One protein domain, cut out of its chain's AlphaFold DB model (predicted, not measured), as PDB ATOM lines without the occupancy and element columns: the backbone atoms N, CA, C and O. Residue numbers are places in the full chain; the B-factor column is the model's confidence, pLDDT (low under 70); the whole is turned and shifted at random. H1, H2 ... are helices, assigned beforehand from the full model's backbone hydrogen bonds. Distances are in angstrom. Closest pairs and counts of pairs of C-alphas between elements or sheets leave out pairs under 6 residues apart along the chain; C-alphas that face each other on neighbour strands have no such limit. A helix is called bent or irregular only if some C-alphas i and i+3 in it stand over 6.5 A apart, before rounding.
ATOM      1  N   VAL A 115     -36.762  16.932  14.645       88.06
ATOM      2  CA  VAL A 115     -35.895  15.735  14.654       88.06
ATOM      3  C   VAL A 115     -34.916  15.749  13.488       88.06
ATOM      4  O   VAL A 115     -33.721  15.503  13.657       88.06
ATOM      5  N   GLU A 116     -35.413  16.029  12.284       94.56
ATOM      6  CA  GLU A 116     -34.576  16.128  11.090       94.56
ATOM      7  C   GLU A 116     -33.594  17.292  11.194       94.56
ATOM      8  O   GLU A 116     -32.445  17.155  10.777       94.56
ATOM      9  N   ASP A 117     -34.019  18.410  11.781       93.94
ATOM     10  CA  ASP A 117     -33.161  19.563  12.035       93.94
ATOM     11  C   ASP A 117     -32.017  19.220  12.991       93.94
ATOM     12  O   ASP A 117     -30.860  19.551  12.714       93.94
ATOM     13  N   MET A 118     -32.312  18.491  14.067       89.38
ATOM     14  CA  MET A 118     -31.304  18.015  15.013       89.38
ATOM     15  C   MET A 118     -30.344  17.011  14.377       89.38
ATOM     16  O   MET A 118     -29.124  17.147  14.510       89.38
ATOM     17  N   ARG A 119     -30.865  16.056  13.599       93.19
ATOM     18  CA  ARG A 119     -30.053  15.123  12.801       93.19
ATOM     19  C   ARG A 119     -29.122  15.863  11.848       93.19
ATOM     20  O   ARG A 119     -27.928  15.572  11.798       93.19
ATOM     21  N   LEU A 120     -29.655  16.837  11.114       95.94
ATOM     22  CA  LEU A 120     -28.899  17.667  10.183       95.94
ATOM     23  C   LEU A 120     -27.796  18.449  10.903       95.94
ATOM     24  O   LEU A 120     -26.656  18.473  10.438       95.94
ATOM     25  N   PHE A 121     -28.117  19.054  12.043       94.62
ATOM     26  CA  PHE A 121     -27.165  19.802  12.850       94.62
ATOM     27  C   PHE A 121     -25.995  18.931  13.332       94.62
ATOM     28  O   PHE A 121     -24.835  19.241  13.041       94.62
ATOM     29  N   LEU A 122     -26.290  17.807  13.991       91.94
ATOM     30  CA  LEU A 122     -25.275  16.877  14.498       91.94
ATOM     31  C   LEU A 122     -24.418  16.297  13.365       91.94
ATOM     32  O   LEU A 122     -23.192  16.215  13.469       91.94
ATOM     33  N   ALA A 123     -25.040  15.949  12.240       94.50
ATOM     34  CA  ALA A 123     -24.329  15.415  11.090       94.50
ATOM     35  C   ALA A 123     -23.433  16.448  10.411       94.50
ATOM     36  O   ALA A 123     -22.322  16.110  10.007       94.50
ATOM     37  N   HIS A 124     -23.863  17.707  10.316       96.31
ATOM     38  CA  HIS A 124     -23.002  18.776   9.820       96.31
ATOM     39  C   HIS A 124     -21.828  19.034  10.772       96.31
ATOM     40  O   HIS A 124     -20.709  19.239  10.305       96.31
ATOM     41  N   LYS A 125     -22.032  18.953  12.093       93.12
ATOM     42  CA  LYS A 125     -20.937  19.028  13.076       93.12
ATOM     43  C   LYS A 125     -19.897  17.920  12.863       93.12
ATOM     44  O   LYS A 125     -18.704  18.176  12.980       93.12
ATOM     45  N   ARG A 126     -20.337  16.711  12.493       93.00
ATOM     46  CA  ARG A 126     -19.460  15.554  12.240       93.00
ATOM     47  C   ARG A 126     -18.797  15.558  10.858       93.00
ATOM     48  O   ARG A 126     -17.631  15.192  10.734       93.00
ATOM     49  N   PHE A 127     -19.533  15.907   9.805       94.31
ATOM     50  CA  PHE A 127     -19.108  15.708   8.413       94.31
ATOM     51  C   PHE A 127     -18.825  17.008   7.645       94.31
ATOM     52  O   PHE A 127     -18.300  16.949   6.530       94.31
ATOM     53  N   GLY A 128     -19.154  18.174   8.206       95.56
ATOM     54  CA  GLY A 128     -19.112  19.459   7.508       95.56
ATOM     55  C   GLY A 128     -20.092  19.501   6.331       95.56
ATOM     56  O   GLY A 128     -21.137  18.861   6.348       95.56
ATOM     57  N   SER A 129     -19.749  20.208   5.253       96.38
ATOM     58  CA  SER A 129     -20.626  20.375   4.077       96.38
ATOM     59  C   SER A 129     -20.642  19.178   3.107       96.38
ATOM     60  O   SER A 129     -20.820  19.348   1.899       96.38
ATOM     61  N   LYS A 130     -20.454  17.950   3.605       96.62
ATOM     62  CA  LYS A 130     -20.549  16.710   2.812       96.62
ATOM     63  C   LYS A 130     -22.017  16.313   2.614       96.62
ATOM     64  O   LYS A 130     -22.495  15.337   3.189       96.62
ATOM     65  N   TRP A 131     -22.744  17.079   1.802       97.06
ATOM     66  CA  TRP A 131     -24.204  16.972   1.674       97.06
ATOM     67  C   TRP A 131     -24.699  15.593   1.260       97.06
ATOM     68  O   TRP A 131     -25.669  15.128   1.840       97.06
ATOM     69  N   SER A 132     -24.034  14.913   0.325       95.25
ATOM     70  CA  SER A 132     -24.438  13.561  -0.081       95.25
ATOM     71  C   SER A 132     -24.359  12.567   1.087       95.25
ATOM     72  O   SER A 132     -25.236  11.721   1.242       95.25
ATOM     73  N   GLN A 133     -23.352  12.708   1.958       95.12
ATOM     74  CA  GLN A 133     -23.211  11.880   3.155       95.12
ATOM     75  C   GLN A 133     -24.296  12.214   4.187       95.12
ATOM     76  O   GLN A 133     -24.936  11.312   4.715       95.12
ATOM     77  N   ILE A 134     -24.571  13.499   4.422       96.50
ATOM     78  CA  ILE A 134     -25.651  13.927   5.327       96.50
ATOM     79  C   ILE A 134     -27.034  13.533   4.779       96.50
ATOM     80  O   ILE A 134     -27.929  13.168   5.526       96.50
ATOM     81  N   CYS A 135     -27.229  13.553   3.466       96.44
ATOM     82  CA  CYS A 135     -28.472  13.123   2.835       96.44
ATOM     83  C   CYS A 135     -28.774  11.645   3.117       96.44
ATOM     84  O   CYS A 135     -29.934  11.291   3.301       96.44
ATOM     85  N   SER A 136     -27.744  10.794   3.205       94.56
ATOM     86  CA  SER A 136     -27.920   9.356   3.456       94.56
ATOM     87  C   SER A 136     -28.538   9.028   4.822       94.56
ATOM     88  O   SER A 136     -29.149   7.976   4.967       94.56
ATOM     89  N   ILE A 137     -28.438   9.939   5.797       92.88
ATOM     90  CA  ILE A 137     -29.013   9.778   7.143       92.88
ATOM     91  C   ILE A 137     -30.375  10.481   7.312       92.88
ATOM     92  O   ILE A 137     -30.976  10.421   8.383       92.88
ATOM     93  N   LEU A 138     -30.860  11.178   6.279       94.88
ATOM     94  CA  LEU A 138     -32.137  11.901   6.273       94.88
ATOM     95  C   LEU A 138     -33.065  11.283   5.212       94.88
ATOM     96  O   LEU A 138     -33.205  11.826   4.111       94.88
ATOM     97  N   PRO A 139     -33.689  10.125   5.509       93.25
ATOM     98  CA  PRO A 139     -34.417   9.343   4.517       93.25
ATOM     99  C   PRO A 139     -35.603  10.120   3.940       93.25
ATOM    100  O   PRO A 139     -36.497  10.576   4.662       93.25
ATOM    101  N   GLY A 140     -35.623  10.220   2.611       94.31
ATOM    102  CA  GLY A 140     -36.641  10.937   1.847       94.31
ATOM    103  C   GLY A 140     -36.367  12.431   1.664       94.31
ATOM    104  O   GLY A 140     -37.145  13.109   0.999       94.31
ATOM    105  N   ARG A 141     -35.267  12.976   2.198       96.62
ATOM    106  CA  ARG A 141     -34.812  14.331   1.855       96.62
ATOM    107  C   ARG A 141     -33.823  14.266   0.700       96.62
ATOM    108  O   ARG A 141     -32.994  13.367   0.638       96.62
ATOM    109  N   SER A 142     -33.906  15.221  -0.223       96.94
ATOM    110  CA  SER A 142     -32.930  15.353  -1.308       96.94
ATOM    111  C   SER A 142     -31.684  16.094  -0.827       96.94
ATOM    112  O   SER A 142     -31.768  16.963   0.045       96.94
ATOM    113  N   GLU A 143     -30.529  15.828  -1.441       96.00
ATOM    114  CA  GLU A 143     -29.266  16.510  -1.116       96.00
ATOM    115  C   GLU A 143     -29.410  18.040  -1.189       96.00
ATOM    116  O   GLU A 143     -28.932  18.778  -0.324       96.00
ATOM    117  N   ASN A 144     -30.134  18.530  -2.202       96.88
ATOM    118  CA  ASN A 144     -30.418  19.952  -2.338       96.88
ATOM    119  C   ASN A 144     -31.330  20.469  -1.217       96.88
ATOM    120  O   ASN A 144     -31.091  21.561  -0.706       96.88
ATOM    121  N   GLY A 145     -32.334  19.687  -0.807       97.06
ATOM    122  CA  GLY A 145     -33.187  20.000   0.338       97.06
ATOM    123  C   GLY A 145     -32.389  20.136   1.635       97.06
ATOM    124  O   GLY A 145     -32.540  21.136   2.332       97.06
ATOM    125  N   VAL A 146     -31.486  19.191   1.909       97.75
ATOM    126  CA  VAL A 146     -30.594  19.190   3.083       97.75
ATOM    127  C   VAL A 146     -29.710  20.440   3.112       97.75
ATOM    128  O   VAL A 146     -29.711  21.195   4.086       97.75
ATOM    129  N   LYS A 147     -28.996  20.709   2.012       97.62
ATOM    130  CA  LYS A 147     -28.151  21.905   1.866       97.62
ATOM    131  C   LYS A 147     -28.960  23.195   2.042       97.62
ATOM    132  O   LYS A 147     -28.483  24.145   2.666       97.62
ATOM    133  N   ASN A 148     -30.167  23.255   1.482       97.50
ATOM    134  CA  ASN A 148     -31.029  24.428   1.602       97.50
ATOM    135  C   ASN A 148     -31.490  24.626   3.046       97.50
ATOM    136  O   ASN A 148     -31.343  25.730   3.560       97.50
ATOM    137  N   ARG A 149     -31.968  23.568   3.716       97.25
ATOM    138  CA  ARG A 149     -32.408  23.628   5.117       97.25
ATOM    139  C   ARG A 149     -31.297  24.123   6.036       97.25
ATOM    140  O   ARG A 149     -31.548  24.974   6.889       97.25
ATOM    141  N   TRP A 150     -30.064  23.666   5.812       97.44
ATOM    142  CA  TRP A 150     -28.906  24.163   6.550       97.44
ATOM    143  C   TRP A 150     -28.718  25.674   6.377       97.44
ATOM    144  O   TRP A 150     -28.673  26.414   7.360       97.44
ATOM    145  N   ASN A 151     -28.636  26.142   5.130       96.38
ATOM    146  CA  ASN A 151     -28.308  27.536   4.832       96.38
ATOM    147  C   ASN A 151     -29.418  28.524   5.205       96.38
ATOM    148  O   ASN A 151     -29.120  29.673   5.530       96.38
ATOM    149  N   THR A 152     -30.685  28.109   5.159       94.44
ATOM    150  CA  THR A 152     -31.816  29.000   5.448       94.44
ATOM    151  C   THR A 152     -32.241  28.977   6.913       94.44
ATOM    152  O   THR A 152     -32.677  30.017   7.416       94.44
ATOM    153  N   HIS A 153     -32.100  27.834   7.600       92.12
ATOM    154  CA  HIS A 153     -32.649  27.615   8.939       92.12
ATOM    155  C   HIS A 153     -31.584  27.211   9.966       92.12
ATOM    156  O   HIS A 153     -31.309  27.974  10.894       92.12
ATOM    157  N   ILE A 154     -30.937  26.054   9.790       93.69
ATOM    158  CA  ILE A 154     -30.090  25.460  10.842       93.69
ATOM    159  C   ILE A 154     -28.894  26.335  11.185       93.69
ATOM    160  O   ILE A 154     -28.607  26.538  12.358       93.69
ATOM    161  N   LYS A 155     -28.228  26.921  10.185       90.25
ATOM    162  CA  LYS A 155     -27.056  27.773  10.418       90.25
ATOM    163  C   LYS A 155     -27.362  28.937  11.370       90.25
ATOM    164  O   LYS A 155     -26.492  29.331  12.136       90.25
ATOM    165  N   LYS A 156     -28.589  29.469  11.341       87.50
ATOM    166  CA  LYS A 156     -29.036  30.548  12.238       87.50
ATOM    167  C   LYS A 156     -29.389  30.036  13.637       87.50
ATOM    168  O   LYS A 156     -29.177  30.749  14.607       87.50
ATOM    169  N   LYS A 157     -29.900  28.805  13.739       85.06
ATOM    170  CA  LYS A 157     -30.237  28.133  15.006       85.06
ATOM    171  C   LYS A 157     -29.055  27.405  15.660       85.06
ATOM    172  O   LYS A 157     -29.207  26.924  16.776       85.06
ATOM    173  N   ALA A 158     -27.894  27.325  15.006       83.69
ATOM    174  CA  ALA A 158     -26.767  26.495  15.436       83.69
ATOM    175  C   ALA A 158     -26.362  26.732  16.899       83.69
ATOM    176  O   ALA A 158     -26.199  25.767  17.632       83.69
ATOM    177  N   PHE A 159     -26.295  27.992  17.341       82.38
ATOM    178  CA  PHE A 159     -25.995  28.333  18.735       82.38
ATOM    179  C   PHE A 159     -27.000  27.716  19.722       82.38
ATOM    180  O   PHE A 159     -26.607  27.063  20.681       82.38
ATOM    181  N   ILE A 160     -28.301  27.849  19.452       82.06
ATOM    182  CA  ILE A 160     -29.366  27.300  20.309       82.06
ATOM    183  C   ILE A 160     -29.279  25.770  20.357       82.06
ATOM    184  O   ILE A 160     -29.402  25.172  21.424       82.06
ATOM    185  N   LEU A 161     -29.036  25.131  19.209       81.94
ATOM    186  CA  LEU A 161     -28.905  23.675  19.138       81.94
ATOM    187  C   LEU A 161     -27.648  23.183  19.871       81.94
ATOM    188  O   LEU A 161     -27.682  22.116  20.482       81.94
ATOM    189  N   GLU A 162     -26.557  23.954  19.858       85.12
ATOM    190  CA  GLU A 162     -25.365  23.659  20.659       85.12
ATOM    191  C   GLU A 162     -25.651  23.701  22.156       85.12
ATOM    192  O   GLU A 162     -25.283  22.754  22.853       85.12
ATOM    193  N   GLU A 163     -26.313  24.754  22.642       80.12
ATOM    194  CA  GLU A 163     -26.682  24.871  24.056       80.12
ATOM    195  C   GLU A 163     -27.601  23.726  24.482       80.12
ATOM    196  O   GLU A 163     -27.335  23.064  25.484       80.12
ATOM    197  N   TYR A 164     -28.609  23.401  23.669       77.50
ATOM    198  CA  TYR A 164     -29.486  22.264  23.929       77.50
ATOM    199  C   TYR A 164     -28.708  20.940  24.047       77.50
ATOM    200  O   TYR A 164     -28.922  20.174  24.986       77.50
ATOM    201  N   CYS A 165     -27.751  20.682  23.147       80.25
ATOM    202  CA  CYS A 165     -26.912  19.481  23.234       80.25
ATOM    203  C   CYS A 165     -26.054  19.456  24.511       80.25
ATOM    204  O   CYS A 165     -25.850  18.391  25.090       80.25
ATOM    205  N   ARG A 166     -25.539  20.611  24.959       81.00
ATOM    206  CA  ARG A 166     -24.764  20.701  26.210       81.00
ATOM    207  C   ARG A 166     -25.639  20.432  27.431       81.00
ATOM    208  O   ARG A 166     -25.209  19.715  28.329       81.00
ATOM    209  N   MET A 167     -26.855  20.972  27.449       71.94
ATOM    210  CA  MET A 167     -27.809  20.779  28.545       71.94
ATOM    211  C   MET A 167     -28.215  19.309  28.696       71.94
ATOM    212  O   MET A 167     -28.236  18.801  29.816       71.94
ATOM    213  N   LEU A 168     -28.458  18.602  27.584       70.31
ATOM    214  CA  LEU A 168     -28.769  17.167  27.607       70.31
ATOM    215  C   LEU A 168     -27.648  16.320  28.223       70.31
ATOM    216  O   LEU A 168     -27.928  15.410  29.002       70.31
ATOM    217  N   ASN A 169     -26.385  16.639  27.930       70.69
ATOM    218  CA  ASN A 169     -25.239  15.907  28.475       70.69
ATOM    219  C   ASN A 169     -25.050  16.096  29.994       70.69
ATOM    220  O   ASN A 169     -24.351  15.300  30.613       70.69
ATOM    221  N   ASN A 170     -25.681  17.110  30.599       68.12
ATOM    222  CA  ASN A 170     -25.498  17.474  32.008       68.12
ATOM    223  C   ASN A 170     -26.642  17.014  32.945       68.12
ATOM    224  O   ASN A 170     -26.624  17.376  34.118       68.12
ATOM    225  N   GLN A 171     -27.635  16.247  32.462       59.25
ATOM    226  CA  GLN A 171     -28.753  15.685  33.256       59.25
ATOM    227  C   GLN A 171     -29.463  16.666  34.228       59.25
ATOM    228  O   GLN A 171     -29.818  16.296  35.346       59.25
ATOM    229  N   GLN A 172     -29.724  17.916  33.831       51.28
ATOM    230  CA  GLN A 172     -30.633  18.784  34.599       51.28
ATOM    231  C   GLN A 172     -32.109  18.485  34.253       51.28
ATOM    232  O   GLN A 172     -32.459  18.310  33.087       51.28
ATOM    233  N   ASN A 173     -32.944  18.386  35.297       43.59
ATOM    234  CA  ASN A 173     -34.313  17.841  35.335       43.59
ATOM    235  C   ASN A 173     -35.193  18.086  34.073       43.59
ATOM    236  O   ASN A 173     -35.386  19.238  33.680       43.59
ATOM    237  N   PRO A 174     -35.825  17.046  33.480       45.38
ATOM    238  CA  PRO A 174     -36.643  17.166  32.259       45.38
ATOM    239  C   PRO A 174     -37.971  17.927  32.412       45.38
ATOM    240  O   PRO A 174     -38.560  18.328  31.410       45.38
ATOM    241  N   SER A 175     -38.458  18.109  33.640       42.16
ATOM    242  CA  SER A 175     -39.834  18.523  33.955       42.16
ATOM    243  C   SER A 175     -40.112  20.032  33.877       42.16
ATOM    244  O   SER A 175     -41.263  20.432  33.994       42.16
ATOM    245  N   GLN A 176     -39.101  20.874  33.635       42.59
ATOM    246  CA  GLN A 176     -39.285  22.310  33.340       42.59
ATOM    247  C   GLN A 176     -39.037  22.664  31.860       42.59
ATOM    248  O   GLN A 176     -39.140  23.822  31.475       42.59
ATOM    249  N   ASN A 177     -38.714  21.676  31.017       51.06
ATOM    250  CA  ASN A 177     -38.057  21.885  29.721       51.06
ATOM    251  C   ASN A 177     -38.914  21.470  28.504       51.06
ATOM    252  O   ASN A 177     -38.382  21.128  27.445       51.06
ATOM    253  N   GLU A 178     -40.243  21.457  28.641       45.31
ATOM    254  CA  GLU A 178     -41.180  21.019  27.589       45.31
ATOM    255  C   GLU A 178     -41.352  22.010  26.424       45.31
ATOM    256  O   GLU A 178     -41.846  21.620  25.368       45.31
ATOM    257  N   GLU A 179     -40.883  23.254  26.547       50.03
ATOM    258  CA  GLU A 179     -41.175  24.320  25.573       50.03
ATOM    259  C   GLU A 179     -40.231  24.416  24.357       50.03
ATOM    260  O   GLU A 179     -40.615  25.008  23.350       50.03
ATOM    261  N   LEU A 180     -39.013  23.851  24.379       48.69
ATOM    262  CA  LEU A 180     -38.033  24.112  23.300       48.69
ATOM    263  C   LEU A 180     -38.086  23.153  22.099       48.69
ATOM    264  O   LEU A 180     -37.677  23.528  21.001       48.69
ATOM    265  N   LEU A 181     -38.575  21.926  22.279       51.19
ATOM    266  CA  LEU A 181     -38.761  20.947  21.203       51.19
ATOM    267  C   LEU A 181     -40.129  20.309  21.403       51.19
ATOM    268  O   LEU A 181     -40.283  19.405  22.223       51.19
ATOM    269  N   GLY A 182     -41.121  20.802  20.666       45.97
ATOM    270  CA  GLY A 182     -42.541  20.508  20.874       45.97
ATOM    271  C   GLY A 182     -43.005  19.076  20.570       45.97
ATOM    272  O   GLY A 182     -44.157  18.904  20.184       45.97
ATOM    273  N   ASN A 183     -42.151  18.047  20.670       53.69
ATOM    274  CA  ASN A 183     -42.583  16.654  20.525       53.69
ATOM    275  C   ASN A 183     -41.660  15.641  21.240       53.69
ATOM    276  O   ASN A 183     -40.454  15.592  21.002       53.69
ATOM    277  N   GLU A 184     -42.254  14.770  22.055       50.22
ATOM    278  CA  GLU A 184     -41.633  13.652  22.780       50.22
ATOM    279  C   GLU A 184     -40.943  12.620  21.860       50.22
ATOM    280  O   GLU A 184     -39.905  12.053  22.209       50.22
ATOM    281  N   ALA A 185     -41.439  12.449  20.628       50.31
ATOM    282  CA  ALA A 185     -40.820  11.608  19.601       50.31
ATOM    283  C   ALA A 185     -39.430  12.120  19.183       50.31
ATOM    284  O   ALA A 185     -38.536  11.323  18.906       50.31
ATOM    285  N   ALA A 186     -39.217  13.442  19.207       50.81
ATOM    286  CA  ALA A 186     -37.913  14.032  18.922       50.81
ATOM    287  C   ALA A 186     -36.866  13.637  19.960       50.81
ATOM    288  O   ALA A 186     -35.719  13.388  19.600       50.81
ATOM    289  N   LYS A 187     -37.281  13.533  21.229       54.19
ATOM    290  CA  LYS A 187     -36.417  13.165  22.356       54.19
ATOM    291  C   LYS A 187     -35.967  11.704  22.262       54.19
ATOM    292  O   LYS A 187     -34.776  11.431  22.380       54.19
ATOM    293  N   LYS A 188     -36.896  10.775  21.997       53.38
ATOM    294  CA  LYS A 188     -36.600   9.334  21.893       53.38
ATOM    295  C   LYS A 188     -35.692   9.008  20.699       53.38
ATOM    296  O   LYS A 188     -34.744   8.240  20.840       53.38
ATOM    297  N   ASP A 189     -35.925   9.658  19.560       50.59
ATOM    298  CA  ASP A 189     -35.084   9.508  18.371       50.59
ATOM    299  C   ASP A 189     -33.702  10.164  18.540       50.59
ATOM    300  O   ASP A 189     -32.720   9.633  18.028       50.59
ATOM    301  N   LEU A 190     -33.592  11.288  19.262       47.69
ATOM    302  CA  LEU A 190     -32.309  11.934  19.580       47.69
ATOM    303  C   LEU A 190     -31.400  11.038  20.426       47.69
ATOM    304  O   LEU A 190     -30.211  10.933  20.134       47.69
ATOM    305  N   LEU A 191     -31.965  10.379  21.440       47.84
ATOM    306  CA  LEU A 191     -31.228   9.457  22.305       47.84
ATOM    307  C   LEU A 191     -30.682   8.256  21.516       47.84
ATOM    308  O   LEU A 191     -29.522   7.907  21.687       47.84
ATOM    309  N   SER A 192     -31.445   7.727  20.552       45.88
ATOM    310  CA  SER A 192     -31.003   6.619  19.681       45.88
ATOM    311  C   SER A 192     -29.857   6.952  18.708       45.88
ATOM    312  O   SER A 192     -29.344   6.066  18.035       45.88
ATOM    313  N   ILE A 193     -29.492   8.233  18.569       43.84
ATOM    314  CA  ILE A 193     -28.430   8.713  17.660       43.84
ATOM    315  C   ILE A 193     -27.131   9.001  18.422       43.84
ATOM    316  O   ILE A 193     -26.075   9.168  17.808       43.84
TER     317      ILE A 193
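This is residues 115 to 193 of the 195 residues of an uncharacterized protein of Marchantia polymorpha subsp. ruderalis (UniProt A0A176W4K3). One long helix, H3, is bent into an L of two arms, H3a and H3b, and H1 sits in the angle of the L, about perpendicular to both arms. The short H2 packs on H1 and on residues 143 to 147 of H3a, H4 packs on residues 115 to 119 of H1, and residues 169 to 179, of which 169 belongs to H3b, stick out as a loop. The printed part has 79 residues with four named helices, in the order H1, H2, H3, H4, and no named strand; its class is all helix. The whole is compact, with a radius of gyration of the C-alphas of 13.0 A, and its outline is elongated, spanning 37 by 22 by 19 A.

H3, residues 143 to 169, was assigned as one helix by its hydrogen bonds but is bent: C-alphas 156 and 159 are 7.5 A apart. Its arms H3a, residues 143 to 156, and H3b, residues 159 to 169, stand about perpendicular, at 89 degrees. H3a is itself irregular, with C-alphas 152 and 155 7.0 A apart. H1, residues 115 to 127, is the hub, touching three other helices. With residues 117 to 121 alone it touches H3a, about perpendicular at 87 degrees; the closest C-alphas, of Phe 121 and Ile 154, are 6.7 A apart. H1 and H3b are close but not clearly touching, with the closest C-alphas, of Met 118 and Leu 161, 7.4 A apart. H2, residues 131 to 136, touches H1 at a steep tilt of 54 degrees, opposite ways; the closest C-alphas, of Ala 123 and Ile 134, are 6.1 A apart. H2 also touches H3a, only just about perpendicular at 72 degrees, with the closest C-alphas, of Cys 135 and Glu 143, 5.3 A apart. H4, residues 184 to 193, touches residues 115 to 119 of H1 at a shallow tilt of 23 degrees, the same way; the closest C-alphas, of Val 115 and Ala 186, are 5.0 A apart. H4 is apart from H2, H3a and H3b. Every O i to N i+4 pair is within hydrogen-bond range in H1, H2 and H3b; in H3a it is 8 of 10 and in H4 5 of 6.

H3a measures 19.4 A from first to last C-alpha and H3b 15.8 A; C-alpha 143 is at (-29.266, 16.510, -1.116). H1 measures 17.9 A from C-alpha 115 at (-35.895, 15.735, 14.654). H2 measures 8.7 A, and H4 15.0 A, ending with C-alpha 193 at (-28.430, 8.713, 17.660).

The two C-alphas farthest apart, of Asn 144 and Asn 173, are 37.9 A apart. The printed part has no cut. The link from H3 to H4 is long, 14 residues, and residues 169 to 179 stand free. Residues 170 to 193 have pLDDT under 70; the mean of the printed part is 78.5.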